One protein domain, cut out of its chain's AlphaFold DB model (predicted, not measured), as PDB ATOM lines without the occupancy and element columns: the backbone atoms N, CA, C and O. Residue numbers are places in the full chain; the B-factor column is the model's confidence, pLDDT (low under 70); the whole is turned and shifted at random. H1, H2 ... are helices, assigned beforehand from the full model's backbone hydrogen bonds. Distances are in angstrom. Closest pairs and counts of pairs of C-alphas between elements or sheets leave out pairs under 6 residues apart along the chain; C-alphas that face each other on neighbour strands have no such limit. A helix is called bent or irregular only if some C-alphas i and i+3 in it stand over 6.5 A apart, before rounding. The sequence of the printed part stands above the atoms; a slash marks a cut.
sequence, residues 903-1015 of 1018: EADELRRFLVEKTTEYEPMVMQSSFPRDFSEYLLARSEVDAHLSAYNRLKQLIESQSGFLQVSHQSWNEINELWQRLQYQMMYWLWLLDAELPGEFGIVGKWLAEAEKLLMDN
ATOM      1  N   GLU A 903      48.754 -39.576  14.437       79.06
ATOM      2  CA  GLU A 903      47.849 -38.845  15.336       79.06
ATOM      3  C   GLU A 903      46.487 -38.568  14.670       79.06
ATOM      4  O   GLU A 903      45.446 -38.724  15.309       79.06
ATOM      5  N   ALA A 904      46.475 -38.241  13.371       84.25
ATOM      6  CA  ALA A 904      45.252 -38.092  12.585       84.25
ATOM      7  C   ALA A 904      44.508 -39.423  12.370       84.25
ATOM      8  O   ALA A 904      43.289 -39.462  12.523       84.25
ATOM      9  N   ASP A 905      45.210 -40.517  12.067       84.81
ATOM     10  CA  ASP A 905      44.623 -41.850  11.874       84.81
ATOM     11  C   ASP A 905      44.100 -42.445  13.195       84.81
ATOM     12  O   ASP A 905      43.066 -43.120  13.212       84.81
ATOM     13  N   GLU A 906      44.776 -42.182  14.317       89.25
ATOM     14  CA  GLU A 906      44.331 -42.560  15.661       89.25
ATOM     15  C   GLU A 906      43.101 -41.756  16.095       89.25
ATOM     16  O   GLU A 906      42.124 -42.360  16.542       89.25
ATOM     17  N   LEU A 907      43.092 -40.434  15.878       91.62
ATOM     18  CA  LEU A 907      41.914 -39.593  16.106       91.62
ATOM     19  C   LEU A 907      40.741 -40.027  15.217       91.62
ATOM     20  O   LEU A 907      39.630 -40.202  15.711       91.62
ATOM     21  N   ARG A 908      40.975 -40.263  13.921       92.56
ATOM     22  CA  ARG A 908      39.950 -40.746  12.984       92.56
ATOM     23  C   ARG A 908      39.376 -42.091  13.429       92.56
ATOM     24  O   ARG A 908      38.166 -42.279  13.362       92.56
ATOM     25  N   ARG A 909      40.218 -43.021  13.897       92.94
ATOM     26  CA  ARG A 909      39.773 -44.323  14.418       92.94
ATOM     27  C   ARG A 909      38.878 -44.154  15.647       92.94
ATOM     28  O   ARG A 909      37.777 -44.691  15.633       92.94
ATOM     29  N   PHE A 910      39.315 -43.374  16.638       95.44
ATOM     30  CA  PHE A 910      38.524 -43.052  17.832       95.44
ATOM     31  C   PHE A 910      37.169 -42.425  17.469       95.44
ATOM     32  O   PHE A 910      36.130 -42.841  17.975       95.44
ATOM     33  N   LEU A 911      37.165 -41.462  16.544       95.06
ATOM     34  CA  LEU A 911      35.948 -40.784  16.114       95.06
ATOM     35  C   LEU A 911      34.976 -41.717  15.384       95.06
ATOM     36  O   LEU A 911      33.782 -41.669  15.669       95.06
ATOM     37  N   VAL A 912      35.447 -42.595  14.492       95.19
ATOM     38  CA  VAL A 912      34.592 -43.622  13.862       95.19
ATOM     39  C   VAL A 912      34.043 -44.596  14.911       95.19
ATOM     40  O   VAL A 912      32.860 -44.924  14.880       95.19
ATOM     41  N   GLU A 913      34.875 -45.036  15.855       95.25
ATOM     42  CA  GLU A 913      34.489 -45.955  16.931       95.25
ATOM     43  C   GLU A 913      33.382 -45.349  17.810       95.25
ATOM     44  O   GLU A 913      32.288 -45.907  17.879       95.25
ATOM     45  N   LYS A 914      33.592 -44.152  18.372       93.81
ATOM     46  CA  LYS A 914      32.592 -43.489  19.225       93.81
ATOM     47  C   LYS A 914      31.343 -43.031  18.485       93.81
ATOM     48  O   LYS A 914      30.241 -43.201  19.001       93.81
ATOM     49  N   THR A 915      31.474 -42.502  17.266       94.50
ATOM     50  CA  THR A 915      30.278 -42.095  16.513       94.50
ATOM     51  C   THR A 915      29.398 -43.280  16.140       94.50
ATOM     52  O   THR A 915      28.178 -43.135  16.173       94.50
ATOM     53  N   THR A 916      29.975 -44.452  15.844       94.38
ATOM     54  CA  THR A 916      29.204 -45.677  15.562       94.38
ATOM     55  C   THR A 916      28.708 -46.398  16.820       94.38
ATOM     56  O   THR A 916      27.650 -47.023  16.756       94.38
ATOM     57  N   GLU A 917      29.391 -46.257  17.963       92.94
ATOM     58  CA  GLU A 917      28.899 -46.672  19.289       92.94
ATOM     59  C   GLU A 917      27.625 -45.896  19.675       92.94
ATOM     60  O   GLU A 917      26.616 -46.495  20.049       92.94
ATOM     61  N   TYR A 918      27.638 -44.566  19.525       93.50
ATOM     62  CA  TYR A 918      26.551 -43.685  19.973       93.50
ATOM     63  C   TYR A 918      25.405 -43.512  18.965       93.50
ATOM     64  O   TYR A 918      24.293 -43.161  19.363       93.50
ATOM     65  N   GLU A 919      25.609 -43.792  17.674       92.19
ATOM     66  CA  GLU A 919      24.561 -43.703  16.644       92.19
ATOM     67  C   GLU A 919      23.264 -44.473  16.994       92.19
ATOM     68  O   GLU A 919      22.193 -43.857  16.982       92.19
ATOM     69  N   PRO A 920      23.287 -45.777  17.362       91.06
ATOM     70  CA  PRO A 920      22.067 -46.481  17.767       91.06
ATOM     71  C   PRO A 920      21.442 -45.901  19.043       91.06
ATOM     72  O   PRO A 920      20.227 -45.995  19.206       91.06
ATOM     73  N   MET A 921      22.243 -45.286  19.919       92.00
ATOM     74  CA  MET A 921      21.797 -44.712  21.191       92.00
ATOM     75  C   MET A 921      21.045 -43.390  20.983       92.00
ATOM     76  O   MET A 921      20.055 -43.148  21.673       92.00
ATOM     77  N   VAL A 922      21.421 -42.592  19.972       88.56
ATOM     78  CA  VAL A 922      20.596 -41.471  19.480       88.56
ATOM     79  C   VAL A 922      19.288 -42.003  18.901       88.56
ATOM     80  O   VAL A 922      18.211 -41.616  19.350       88.56
ATOM     81  N   MET A 923      19.372 -42.930  17.942       87.50
ATOM     82  CA  MET A 923      18.212 -43.401  17.169       87.50
ATOM     83  C   MET A 923      17.157 -44.131  18.014       87.50
ATOM     84  O   MET A 923      15.991 -44.183  17.629       87.50
ATOM     85  N   GLN A 924      17.548 -44.687  19.163       88.50
ATOM     86  CA  GLN A 924      16.658 -45.366  20.114       88.50
ATOM     87  C   GLN A 924      16.399 -44.542  21.390       88.50
ATOM     88  O   GLN A 924      15.702 -45.012  22.286       88.50
ATOM     89  N   SER A 925      16.963 -43.328  21.501       85.69
ATOM     90  CA  SER A 925      17.005 -42.513  22.731       85.69
ATOM     91  C   SER A 925      17.531 -43.284  23.962       85.69
ATOM     92  O   SER A 925      17.193 -42.996  25.111       85.69
ATOM     93  N   SER A 926      18.371 -44.296  23.740       89.00
ATOM     94  CA  SER A 926      18.764 -45.297  24.737       89.00
ATOM     95  C   SER A 926      20.084 -44.971  25.443       89.00
ATOM     96  O   SER A 926      20.800 -45.881  25.863       89.00
ATOM     97  N   PHE A 927      20.438 -43.688  25.552       92.00
ATOM     98  CA  PHE A 927      21.591 -43.264  26.345       92.00
ATOM     99  C   PHE A 927      21.377 -43.537  27.848       92.00
ATOM    100  O   PHE A 927      20.254 -43.353  28.338       92.00
ATOM    101  N   PRO A 928      22.434 -43.934  28.587       90.62
ATOM    102  CA  PRO A 928      22.399 -44.081  30.038       90.62
ATOM    103  C   PRO A 928      21.968 -42.795  30.740       90.62
ATOM    104  O   PRO A 928      22.345 -41.694  30.340       90.62
ATOM    105  N   ARG A 929      21.200 -42.937  31.822       87.06
ATOM    106  CA  ARG A 929      20.673 -41.806  32.605       87.06
ATOM    107  C   ARG A 929      21.469 -41.515  33.885       87.06
ATOM    108  O   ARG A 929      21.045 -40.717  34.713       87.06
ATOM    109  N   ASP A 930      22.648 -42.127  34.034       88.62
ATOM    110  CA  ASP A 930      23.637 -41.729  35.039       88.62
ATOM    111  C   ASP A 930      24.593 -40.676  34.456       88.62
ATOM    112  O   ASP A 930      25.327 -40.921  33.495       88.62
ATOM    113  N   PHE A 931      24.622 -39.502  35.084       88.56
ATOM    114  CA  PHE A 931      25.557 -38.421  34.770       88.56
ATOM    115  C   PHE A 931      27.030 -38.848  34.938       88.56
ATOM    116  O   PHE A 931      27.917 -38.297  34.287       88.56
ATOM    117  N   SER A 932      27.306 -39.854  35.772       88.31
ATOM    118  CA  SER A 932      28.644 -40.423  35.977       88.31
ATOM    119  C   SER A 932      29.194 -41.086  34.710       88.31
ATOM    120  O   SER A 932      30.376 -40.932  34.405       88.31
ATOM    121  N   GLU A 933      28.347 -41.777  33.940       90.88
ATOM    122  CA  GLU A 933      28.738 -42.400  32.668       90.88
ATOM    123  C   GLU A 933      28.975 -41.340  31.584       90.88
ATOM    124  O   GLU A 933      29.976 -41.405  30.867       90.88
ATOM    125  N   TYR A 934      28.135 -40.298  31.540       91.81
ATOM    126  CA  TYR A 934      28.351 -39.133  30.676       91.81
ATOM    127  C   TYR A 934      29.684 -38.425  30.974       91.81
ATOM    128  O   TYR A 934      30.415 -38.073  30.049       91.81
ATOM    129  N   LEU A 935      30.051 -38.247  32.251       90.06
ATOM    130  CA  LEU A 935      31.342 -37.658  32.629       90.06
ATOM    131  C   LEU A 935      32.539 -38.517  32.189       90.06
ATOM    132  O   LEU A 935      33.558 -37.960  31.774       90.06
ATOM    133  N   LEU A 936      32.427 -39.848  32.248       91.50
ATOM    134  CA  LEU A 936      33.469 -40.754  31.757       91.50
ATOM    135  C   LEU A 936      33.627 -40.635  30.236       91.50
ATOM    136  O   LEU A 936      34.725 -40.323  29.772       91.50
ATOM    137  N   ALA A 937      32.530 -40.770  29.482       91.12
ATOM    138  CA  ALA A 937      32.504 -40.589  28.028       91.12
ATOM    139  C   ALA A 937      33.063 -39.220  27.602       91.12
ATOM    140  O   ALA A 937      33.871 -39.113  26.679       91.12
ATOM    141  N   ARG A 938      32.698 -38.160  28.332       90.94
ATOM    142  CA  ARG A 938      33.210 -36.810  28.102       90.94
ATOM    143  C   ARG A 938      34.707 -36.689  28.364       90.94
ATOM    144  O   ARG A 938      35.400 -36.092  27.547       90.94
ATOM    145  N   SER A 939      35.224 -37.291  29.437       90.00
ATOM    146  CA  SER A 939      36.666 -37.292  29.719       90.00
ATOM    147  C   SER A 939      37.491 -38.016  28.644       90.00
ATOM    148  O   SER A 939      38.624 -37.621  28.371       90.00
ATOM    149  N   GLU A 940      36.907 -39.027  27.992       91.62
ATOM    150  CA  GLU A 940      37.511 -39.751  26.870       91.62
ATOM    151  C   GLU A 940      37.628 -38.852  25.623       91.62
ATOM    152  O   GLU A 940      38.692 -38.765  25.008       91.62
ATOM    153  N   VAL A 941      36.575 -38.094  25.293       92.00
ATOM    154  CA  VAL A 941      36.586 -37.136  24.170       92.00
ATOM    155  C   VAL A 941      37.464 -35.911  24.463       92.00
ATOM    156  O   VAL A 941      38.230 -35.482  23.595       92.00
ATOM    157  N   ASP A 942      37.435 -35.380  25.688       89.31
ATOM    158  CA  ASP A 942      38.265 -34.241  26.106       89.31
ATOM    159  C   ASP A 942      39.776 -34.581  26.087       89.31
ATOM    160  O   ASP A 942      40.604 -33.699  25.846       89.31
ATOM    161  N   ALA A 943      40.166 -35.856  26.236       89.81
ATOM    162  CA  ALA A 943      41.553 -36.288  26.022       89.81
ATOM    163  C   ALA A 943      42.001 -36.103  24.554       89.81
ATOM    164  O   ALA A 943      43.112 -35.625  24.280       89.81
ATOM    165  N   HIS A 944      41.116 -36.416  23.602       90.94
ATOM    166  CA  HIS A 944      41.364 -36.286  22.164       90.94
ATOM    167  C   HIS A 944      41.181 -34.856  21.622       90.94
ATOM    168  O   HIS A 944      41.775 -34.521  20.593       90.94
ATOM    169  N   LEU A 945      40.478 -33.970  22.342       88.12
ATOM    170  CA  LEU A 945      40.323 -32.544  22.003       88.12
ATOM    171  C   LEU A 945      41.671 -31.841  21.759       88.12
ATOM    172  O   LEU A 945      41.777 -30.977  20.888       88.12
ATOM    173  N   SER A 946      42.724 -32.223  22.490       83.62
ATOM    174  CA  SER A 946      44.056 -31.635  22.293       83.62
ATOM    175  C   SER A 946      44.679 -32.006  20.937       83.62
ATOM    176  O   SER A 946      45.328 -31.158  20.325       83.62
ATOM    177  N   ALA A 947      44.454 -33.232  20.449       82.81
ATOM    178  CA  ALA A 947      44.919 -33.700  19.142       82.81
ATOM    179  C   ALA A 947      44.100 -33.072  18.011       82.81
ATOM    180  O   ALA A 947      44.666 -32.546  17.054       82.81
ATOM    181  N   TYR A 948      42.773 -33.032  18.171       88.00
ATOM    182  CA  TYR A 948      41.876 -32.353  17.238       88.00
ATOM    183  C   TYR A 948      42.256 -30.877  17.051       88.00
ATOM    184  O   TYR A 948      42.418 -30.429  15.919       88.00
ATOM    185  N   ASN A 949      42.496 -30.137  18.140       85.00
ATOM    186  CA  ASN A 949      42.900 -28.731  18.060       85.00
ATOM    187  C   ASN A 949      44.296 -28.535  17.435       85.00
ATOM    188  O   ASN A 949      44.477 -27.577  16.686       85.00
ATOM    189  N   ARG A 950      45.264 -29.436  17.682       78.94
ATOM    190  CA  ARG A 950      46.576 -29.412  16.998       78.94
ATOM    191  C   ARG A 950      46.418 -29.598  15.489       78.94
ATOM    192  O   ARG A 950      46.913 -28.778  14.721       78.94
ATOM    193  N   LEU A 951      45.712 -30.648  15.070       80.50
ATOM    194  CA  LEU A 951      45.484 -30.961  13.658       80.50
ATOM    195  C   LEU A 951      44.697 -29.848  12.959       80.50
ATOM    196  O   LEU A 951      45.100 -29.400  11.889       80.50
ATOM    197  N   LYS A 952      43.650 -29.327  13.611       83.56
ATOM    198  CA  LYS A 952      42.885 -28.170  13.140       83.56
ATOM    199  C   LYS A 952      43.796 -26.964  12.898       83.56
ATOM    200  O   LYS A 952      43.812 -26.436  11.792       83.56
ATOM    201  N   GLN A 953      44.611 -26.581  13.884       73.19
ATOM    202  CA  GLN A 953      45.516 -25.435  13.766       73.19
ATOM    203  C   GLN A 953      46.567 -25.611  12.655       73.19
ATOM    204  O   GLN A 953      46.856 -24.650  11.947       73.19
ATOM    205  N   LEU A 954      47.116 -26.818  12.476       68.75
ATOM    206  CA  LEU A 954      48.106 -27.128  11.429       68.75
ATOM    207  C   LEU A 954      47.523 -27.153  10.002       68.75
ATOM    208  O   LEU A 954      48.283 -27.181   9.036       68.75
ATOM    209  N   ILE A 955      46.195 -27.177   9.863       70.00
ATOM    210  CA  ILE A 955      45.486 -27.202   8.574       70.00
ATOM    211  C   ILE A 955      44.861 -25.830   8.286       70.00
ATOM    212  O   ILE A 955      44.932 -25.337   7.161       70.00
ATOM    213  N   GLU A 956      44.345 -25.148   9.313       66.69
ATOM    214  CA  GLU A 956      43.934 -23.740   9.249       66.69
ATOM    215  C   GLU A 956      45.122 -22.781   9.053       66.69
ATOM    216  O   GLU A 956      44.931 -21.679   8.541       66.69
ATOM    217  N   SER A 957      46.361 -23.192   9.364       59.41
ATOM    218  CA  SER A 957      47.571 -22.419   9.036       59.41
ATOM    219  C   SER A 957      47.899 -22.366   7.537       59.41
ATOM    220  O   SER A 957      48.894 -21.741   7.177       59.41
ATOM    221  N   GLN A 958      47.095 -23.006   6.671       51.94
ATOM    222  CA  GLN A 958      47.279 -23.128   5.211       51.94
ATOM    223  C   GLN A 958      48.565 -23.851   4.773       51.94
ATOM    224  O   GLN A 958      48.840 -23.972   3.578       51.94
ATOM    225  N   SER A 959      49.340 -24.380   5.717       50.28
ATOM    226  CA  SER A 959      50.610 -25.029   5.431       50.28
ATOM    227  C   SER A 959      50.398 -26.347   4.683       50.28
ATOM    228  O   SER A 959      50.055 -27.363   5.286       50.28
ATOM    229  N   GLY A 960      50.737 -26.381   3.388       49.47
ATOM    230  CA  GLY A 960      50.832 -27.601   2.556       49.47
ATOM    231  C   GLY A 960      51.949 -28.581   2.970       49.47
ATOM    232  O   GLY A 960      52.513 -29.286   2.141       49.47
ATOM    233  N   PHE A 961      52.305 -28.557   4.253       44.47
ATOM    234  CA  PHE A 961      53.346 -29.289   4.966       44.47
ATOM    235  C   PHE A 961      52.855 -30.649   5.486       44.47
ATOM    236  O   PHE A 961      53.659 -31.553   5.709       44.47
ATOM    237  N   LEU A 962      51.541 -30.816   5.681       52.84
ATOM    238  CA  LEU A 962      50.968 -32.073   6.157       52.84
ATOM    239  C   LEU A 962      50.644 -33.048   5.020       52.84
ATOM    240  O   LEU A 962      50.152 -32.678   3.958       52.84
ATOM    241  N   GLN A 963      50.871 -34.331   5.304       55.81
ATOM    242  CA  GLN A 963      50.463 -35.454   4.451       55.81
ATOM    243  C   GLN A 963      48.968 -35.801   4.622       55.81
ATOM    244  O   GLN A 963      48.399 -36.498   3.781       55.81
ATOM    245  N   VAL A 964      48.324 -35.263   5.668       58.72
ATOM    246  CA  VAL A 964      46.881 -35.367   5.914       58.72
ATOM    247  C   VAL A 964      46.142 -34.605   4.814       58.72
ATOM    248  O   VAL A 964      46.217 -33.380   4.739       58.72
ATOM    249  N   SER A 965      45.425 -35.318   3.944       67.12
ATOM    250  CA  SER A 965      44.685 -34.673   2.855       67.12
ATOM    251  C   SER A 965      43.516 -33.836   3.389       67.12
ATOM    252  O   SER A 965      42.883 -34.216   4.375       67.12
ATOM    253  N   HIS A 966      43.149 -32.749   2.697       70.81
ATOM    254  CA  HIS A 966      41.947 -31.975   3.044       70.81
ATOM    255  C   HIS A 966      40.679 -32.843   3.091       70.81
ATOM    256  O   HIS A 966      39.817 -32.603   3.926       70.81
ATOM    257  N   GLN A 967      40.574 -33.889   2.261       75.25
ATOM    258  CA  GLN A 967      39.438 -34.815   2.309       75.25
ATOM    259  C   GLN A 967      39.424 -35.640   3.607       75.25
ATOM    260  O   GLN A 967      38.371 -35.807   4.216       75.25
ATOM    261  N   SER A 968      40.594 -36.113   4.049       79.94
ATOM    262  CA  SER A 968      40.770 -36.825   5.323       79.94
ATOM    263  C   SER A 968      40.486 -35.918   6.522       79.94
ATOM    264  O   SER A 968      39.896 -36.359   7.502       79.94
ATOM    265  N   TRP A 969      40.873 -34.642   6.442       87.06
ATOM    266  CA  TRP A 969      40.547 -33.662   7.475       87.06
ATOM    267  C   TRP A 969      39.056 -33.333   7.526       87.06
ATOM    268  O   TRP A 969      38.490 -33.294   8.612       87.06
ATOM    269  N   ASN A 970      38.411 -33.140   6.373       87.62
ATOM    270  CA  ASN A 970      36.975 -32.875   6.312       87.62
ATOM    271  C   ASN A 970      36.181 -34.016   6.966       87.62
ATOM    272  O   ASN A 970      35.294 -33.738   7.763       87.62
ATOM    273  N   GLU A 971      36.566 -35.274   6.718       90.56
ATOM    274  CA  GLU A 971      35.999 -36.453   7.387       90.56
ATOM    275  C   GLU A 971      36.245 -36.442   8.910       90.56
ATOM    276  O   GLU A 971      35.313 -36.649   9.683       90.56
ATOM    277  N   ILE A 972      37.469 -36.148   9.371       91.56
ATOM    278  CA  ILE A 972      37.785 -36.030  10.811       91.56
ATOM    279  C   ILE A 972      36.958 -34.919  11.476       91.56
ATOM    280  O   ILE A 972      36.436 -35.113  12.572       91.56
ATOM    281  N   ASN A 973      36.813 -33.769  10.822       92.50
ATOM    282  CA  ASN A 973      36.027 -32.637  11.305       92.50
ATOM    283  C   ASN A 973      34.516 -32.942  11.313       92.50
ATOM    284  O   ASN A 973      33.852 -32.631  12.297       92.50
ATOM    285  N   GLU A 974      33.976 -33.597  10.283       92.94
ATOM    286  CA  GLU A 974      32.573 -34.037  10.237       92.94
ATOM    287  C   GLU A 974      32.267 -35.052  11.351       92.94
ATOM    288  O   GLU A 974      31.299 -34.890  12.094       92.94
ATOM    289  N   LEU A 975      33.133 -36.055  11.542       94.75
ATOM    290  CA  LEU A 975      32.993 -37.032  12.624       94.75
ATOM    291  C   LEU A 975      33.149 -36.388  14.012       94.75
ATOM    292  O   LEU A 975      32.424 -36.757  14.936       94.75
ATOM    293  N   TRP A 976      34.049 -35.409  14.171       94.88
ATOM    294  CA  TRP A 976      34.184 -34.646  15.417       94.88
ATOM    295  C   TRP A 976      32.907 -33.854  15.722       94.88
ATOM    296  O   TRP A 976      32.400 -33.913  16.841       94.88
ATOM    297  N   GLN A 977      32.345 -33.157  14.730       92.44
ATOM    298  CA  GLN A 977      31.084 -32.421  14.874       92.44
ATOM    299  C   GLN A 977      29.913 -33.361  15.201       92.44
ATOM    300  O   GLN A 977      29.157 -33.082  16.134       92.44
ATOM    301  N   ARG A 978      29.812 -34.519  14.528       93.00
ATOM    302  CA  ARG A 978      28.815 -35.558  14.841       93.00
ATOM    303  C   ARG A 978      28.936 -36.040  16.287       93.00
ATOM    304  O   ARG A 978      27.924 -36.120  16.977       93.00
ATOM    305  N   LEU A 979      30.154 -36.314  16.761       93.88
ATOM    306  CA  LEU A 979      30.385 -36.775  18.132       93.88
ATOM    307  C   LEU A 979      30.018 -35.705  19.170       93.88
ATOM    308  O   LEU A 979      29.379 -36.017  20.172       93.88
ATOM    309  N   GLN A 980      30.352 -34.436  18.914       91.94
ATOM    310  CA  GLN A 980      29.947 -33.320  19.777       91.94
ATOM    311  C   GLN A 980      28.417 -33.172  19.839       91.94
ATOM    312  O   GLN A 980      27.875 -32.992  20.929       91.94
ATOM    313  N   TYR A 981      27.706 -33.323  18.713       90.44
ATOM    314  CA  TYR A 981      26.238 -33.334  18.695       90.44
ATOM    315  C   TYR A 981      25.662 -34.529  19.476       90.44
ATOM    316  O   TYR A 981      24.781 -34.345  20.313       90.44
ATOM    317  N   GLN A 982      26.190 -35.743  19.277       92.38
ATOM    318  CA  GLN A 982      25.780 -36.944  20.024       92.38
ATOM    319  C   GLN A 982      25.973 -36.769  21.545       92.38
ATOM    320  O   GLN A 982      25.087 -37.116  22.326       92.38
ATOM    321  N   MET A 983      27.090 -36.169  21.972       92.62
ATOM    322  CA  MET A 983      27.338 -35.824  23.377       92.62
ATOM    323  C   MET A 983      26.397 -34.738  23.907       92.62
ATOM    324  O   MET A 983      25.978 -34.816  25.063       92.62
ATOM    325  N   MET A 984      26.074 -33.719  23.106       90.12
ATOM    326  CA  MET A 984      25.149 -32.665  23.529       90.12
ATOM    327  C   MET A 984      23.722 -33.209  23.658       90.12
ATOM    328  O   MET A 984      23.057 -32.936  24.651       90.12
ATOM    329  N   TYR A 985      23.296 -34.078  22.738       90.69
ATOM    330  CA  TYR A 985      22.025 -34.796  22.819       90.69
ATOM    331  C   TYR A 985      21.928 -35.684  24.072       90.69
ATOM    332  O   TYR A 985      20.893 -35.693  24.737       90.69
ATOM    333  N   TRP A 986      23.007 -36.375  24.460       92.94
ATOM    334  CA  TRP A 986      23.054 -37.102  25.737       92.94
ATOM    335  C   TRP A 986      22.921 -36.143  26.937       92.94
ATOM    336  O   TRP A 986      22.134 -36.412  27.845       92.94
ATOM    337  N   LEU A 987      23.596 -34.987  26.926       91.31
ATOM    338  CA  LEU A 987      23.440 -33.981  27.985       91.31
ATOM    339  C   LEU A 987      22.001 -33.441  28.065       91.31
ATOM    340  O   LEU A 987      21.440 -33.383  29.153       91.31
ATOM    341  N   TRP A 988      21.367 -33.133  26.931       90.44
ATOM    342  CA  TRP A 988      19.962 -32.712  26.866       90.44
ATOM    343  C   TRP A 988      19.004 -33.758  27.450       90.44
ATOM    344  O   TRP A 988      18.060 -33.402  28.155       90.44
ATOM    345  N   LEU A 989      19.251 -35.049  27.197       89.69
ATOM    346  CA  LEU A 989      18.468 -36.147  27.774       89.69
ATOM    347  C   LEU A 989      18.613 -36.258  29.301       89.69
ATOM    348  O   LEU A 989      17.666 -36.690  29.955       89.69
ATOM    349  N   LEU A 990      19.759 -35.859  29.863       89.88
ATOM    350  CA  LEU A 990      20.004 -35.821  31.308       89.88
ATOM    351  C   LEU A 990      19.392 -34.562  31.947       89.88
ATOM    352  O   LEU A 990      18.661 -34.661  32.934       89.88
ATOM    353  N   ASP A 991      19.613 -33.388  31.351       87.56
ATOM    354  CA  ASP A 991      19.070 -32.107  31.828       87.56
ATOM    355  C   ASP A 991      17.524 -32.097  31.794       87.56
ATOM    356  O   ASP A 991      16.873 -31.542  32.683       87.56
ATOM    357  N   ALA A 992      16.909 -32.779  30.821       85.94
ATOM    358  CA  ALA A 992      15.457 -32.950  30.715       85.94
ATOM    359  C   ALA A 992      14.836 -33.904  31.764       85.94
ATOM    360  O   ALA A 992      13.609 -33.904  31.936       85.94
ATOM    361  N   GLU A 993      15.651 -34.705  32.458       86.38
ATOM    362  CA  GLU A 993      15.234 -35.618  33.536       86.38
ATOM    363  C   GLU A 993      15.468 -35.047  34.945       86.38
ATOM    364  O   GLU A 993      15.085 -35.672  35.939       86.38
ATOM    365  N   LEU A 994      16.025 -33.834  35.058       88.00
ATOM    366  CA  LEU A 994      16.212 -33.162  36.344       88.00
ATOM    367  C   LEU A 994      14.874 -32.966  37.094       88.00
ATOM    368  O   LEU A 994      13.855 -32.613  36.493       88.00
ATOM    369  N   PRO A 995      14.839 -33.164  38.425       87.38
ATOM    370  CA  PRO A 995      13.592 -33.164  39.180       87.38
ATOM    371  C   PRO A 995      12.980 -31.763  39.336       87.38
ATOM    372  O   PRO A 995      13.666 -30.780  39.619       87.38
ATOM    373  N   GLY A 996      11.649 -31.693  39.244       88.56
ATOM    374  CA  GLY A 996      10.878 -30.470  39.480       88.56
ATOM    375  C   GLY A 996      11.075 -29.410  38.393       88.56
ATOM    376  O   GLY A 996      11.133 -29.722  37.206       88.56
ATOM    377  N   GLU A 997      11.163 -28.145  38.804       85.50
ATOM    378  CA  GLU A 997      11.293 -26.994  37.895       85.50
ATOM    379  C   GLU A 997      12.585 -27.045  37.058       85.50
ATOM    380  O   GLU A 997      12.599 -26.586  35.915       85.50
ATOM    381  N   PHE A 998      13.647 -27.680  37.568       82.81
ATOM    382  CA  PHE A 998      14.923 -27.812  36.858       82.81
ATOM    383  C   PHE A 998      14.803 -28.607  35.552       82.81
ATOM    384  O   PHE A 998      15.400 -28.204  34.561       82.81
ATOM    385  N   GLY A 999      13.980 -29.661  35.496       86.31
ATOM    386  CA  GLY A 999      13.734 -30.411  34.255       86.31
ATOM    387  C   GLY A 999      12.865 -29.669  33.236       86.31
ATOM    388  O   GLY A 999      12.859 -30.021  32.059       86.31
ATOM    389  N   ILE A1000      12.139 -28.625  33.661       86.81
ATOM    390  CA  ILE A1000      11.436 -27.709  32.748       86.81
ATOM    391  C   ILE A1000      12.459 -26.769  32.102       86.81
ATOM    392  O   ILE A1000      12.472 -26.623  30.881       86.81
ATOM    393  N   VAL A1001      13.365 -26.200  32.908       87.88
ATOM    394  CA  VAL A1001      14.479 -25.367  32.424       87.88
ATOM    395  C   VAL A1001      15.421 -26.170  31.522       87.88
ATOM    396  O   VAL A1001      15.795 -25.678  30.464       87.88
ATOM    397  N   GLY A1002      15.750 -27.415  31.883       87.00
ATOM    398  CA  GLY A1002      16.598 -28.304  31.083       87.00
ATOM    399  C   GLY A1002      16.014 -28.622  29.705       87.00
ATOM    400  O   GLY A1002      16.740 -28.588  28.716       87.00
ATOM    401  N   LYS A1003      14.693 -28.828  29.602       87.75
ATOM    402  CA  LYS A1003      14.000 -28.992  28.307       87.75
ATOM    403  C   LYS A1003      14.048 -27.724  27.459       87.75
ATOM    404  O   LYS A1003      14.372 -27.807  26.282       87.75
ATOM    405  N   TRP A1004      13.790 -26.566  28.065       89.75
ATOM    406  CA  TRP A1004      13.885 -25.269  27.386       89.75
ATOM    407  C   TRP A1004      15.308 -24.973  26.889       89.75
ATOM    408  O   TRP A1004      15.494 -24.462  25.789       89.75
ATOM    409  N   LEU A1005      16.318 -25.321  27.691       86.69
ATOM    410  CA  LEU A1005      17.727 -25.169  27.341       86.69
ATOM    411  C   LEU A1005      18.135 -26.137  26.226       86.69
ATOM    412  O   LEU A1005      18.815 -25.717  25.297       86.69
ATOM    413  N   ALA A1006      17.679 -27.391  26.268       86.25
ATOM    414  CA  ALA A1006      17.896 -28.365  25.201       86.25
ATOM    415  C   ALA A1006      17.261 -27.938  23.868       86.25
ATOM    416  O   ALA A1006      17.889 -28.053  22.820       86.25
ATOM    417  N   GLU A1007      16.034 -27.416  23.902       83.75
ATOM    418  CA  GLU A1007      15.331 -26.920  22.713       83.75
ATOM    419  C   GLU A1007      16.045 -25.693  22.117       83.75
ATOM    420  O   GLU A1007      16.300 -25.653  20.914       83.75
ATOM    421  N   ALA A1008      16.488 -24.748  22.957       83.31
ATOM    422  CA  ALA A1008      17.268 -23.588  22.524       83.31
ATOM    423  C   ALA A1008      18.677 -23.948  22.003       83.31
ATOM    424  O   ALA A1008      19.100 -23.426  20.971       83.31
ATOM    425  N   GLU A1009      19.407 -24.847  22.677       83.12
ATOM    426  CA  GLU A1009      20.719 -25.321  22.209       83.12
ATOM    427  C   GLU A1009      20.596 -26.132  20.910       83.12
ATOM    428  O   GLU A1009      21.483 -26.033  20.062       83.12
ATOM    429  N   LYS A1010      19.494 -26.867  20.698       81.94
ATOM    430  CA  LYS A1010      19.222 -27.563  19.432       81.94
ATOM    431  C   LYS A1010      18.996 -26.586  18.277       81.94
ATOM    432  O   LYS A1010      19.669 -26.716  17.259       81.94
ATOM    433  N   LEU A1011      18.114 -25.593  18.430       81.19
ATOM    434  CA  LEU A1011      17.852 -24.593  17.378       81.19
ATOM    435  C   LEU A1011      19.126 -23.823  16.983       81.19
ATOM    436  O   LEU A1011      19.334 -23.526  15.808       81.19
ATOM    437  N   LEU A1012      20.016 -23.561  17.949       79.25
ATOM    438  CA  LEU A1012      21.314 -22.920  17.713       79.25
ATOM    439  C   LEU A1012      22.319 -23.835  16.984       79.25
ATOM    440  O   LEU A1012      23.142 -23.333  16.222       79.25
ATOM    441  N   MET A1013      22.257 -25.159  17.175       71.56
ATOM    442  CA  MET A1013      23.086 -26.133  16.441       71.56
ATOM    443  C   MET A1013      22.575 -26.378  15.013       71.56
ATOM    444  O   MET A1013      23.371 -26.433  14.076       71.56
ATOM    445  N   ASP A1014      21.256 -26.485  14.839       75.25
ATOM    446  CA  ASP A1014      20.620 -26.750  13.541       75.25
ATOM    447  C   ASP A1014      20.570 -25.494  12.638       75.25
ATOM    448  O   ASP A1014      20.279 -25.593  11.448       75.25
ATOM    449  N   ASN A1015      20.896 -24.312  13.184       68.31
ATOM    450  CA  ASN A1015      20.723 -22.975  12.585       68.31
ATOM    451  C   ASN A1015      19.261 -22.608  12.251       68.31
ATOM    452  O   ASN A1015      19.013 -21.613  11.571       68.31
TER     453      ASN A1015
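This is residues 903 to 1015 of the 1018 residues of the protein "flocculation protein FLO11-like" of Drosophila obscura (UniProt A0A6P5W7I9). Three long helices, H1, H2 and H3, form a loosely packed up-and-down bundle, each running against the one before it, and a shorter helix, H4, folds back beside the end of H3. H2 meets its two partners only in part, and residues 956 to 961 stick out at one end. The printed part has 113 residues, with four named helices in the order H1, H2, H3, H4 and no named strand: all helix. It is only just loose, close to compact, with a radius of gyration of the C-alphas of 16.2 A, and is a rod spanning 55 by 26 by 22 A.

H1, residues 903 to 923, begins at C-alpha 903 (47.849, -38.845, 15.336) and is 30.0 A long. It has a kink of 29 degrees near residue 917 and is irregular, with C-alphas 917 and 920 7.0 A apart. H2, residues 931 to 956, is 34.7 A long, with a kink of 34 degrees near residue 944. H3, residues 966 to 991, is 36.8 A long. H4, residues 997 to 1014, is 26.1 A long and ends at C-alpha 1014 (20.620, -26.750, 13.541).

H3 is the hub. H1 touches it the same way at a steep tilt of 40 degrees, the closest C-alphas being Thr 915 and Leu 979, 5.6 A. H1 and H2 form a helical hairpin at 42 degrees, a steep tilt; the closest C-alphas are Leu 907 and His 944, 6.9 A. H2 and H3 form another at a shallow 26 degrees, touching with residues 931 to 938 and 983 to 990 alone; the closest C-alphas are Phe 931 and Leu 990, 7.0 A. H3 and H4 form a third at a shallow 18 degrees, with the C-alphas of Asp 991 and Gly 1002 closest, 4.6 A. H4 is apart from H1 and H2. Every O i to N i+4 pair is within hydrogen-bond range in H3 and H4, against 15 of 17 in H1 and 19 of 22 in H2.

The two C-alphas farthest apart, Phe 961 and Gly 996, are 54.7 A apart. The printed part has no cut; the link H3 to H4 is tight and the other two are short. The mean pLDDT of the printed part is 84.8, with residues 954, 956 to 965 and 1015 under 70.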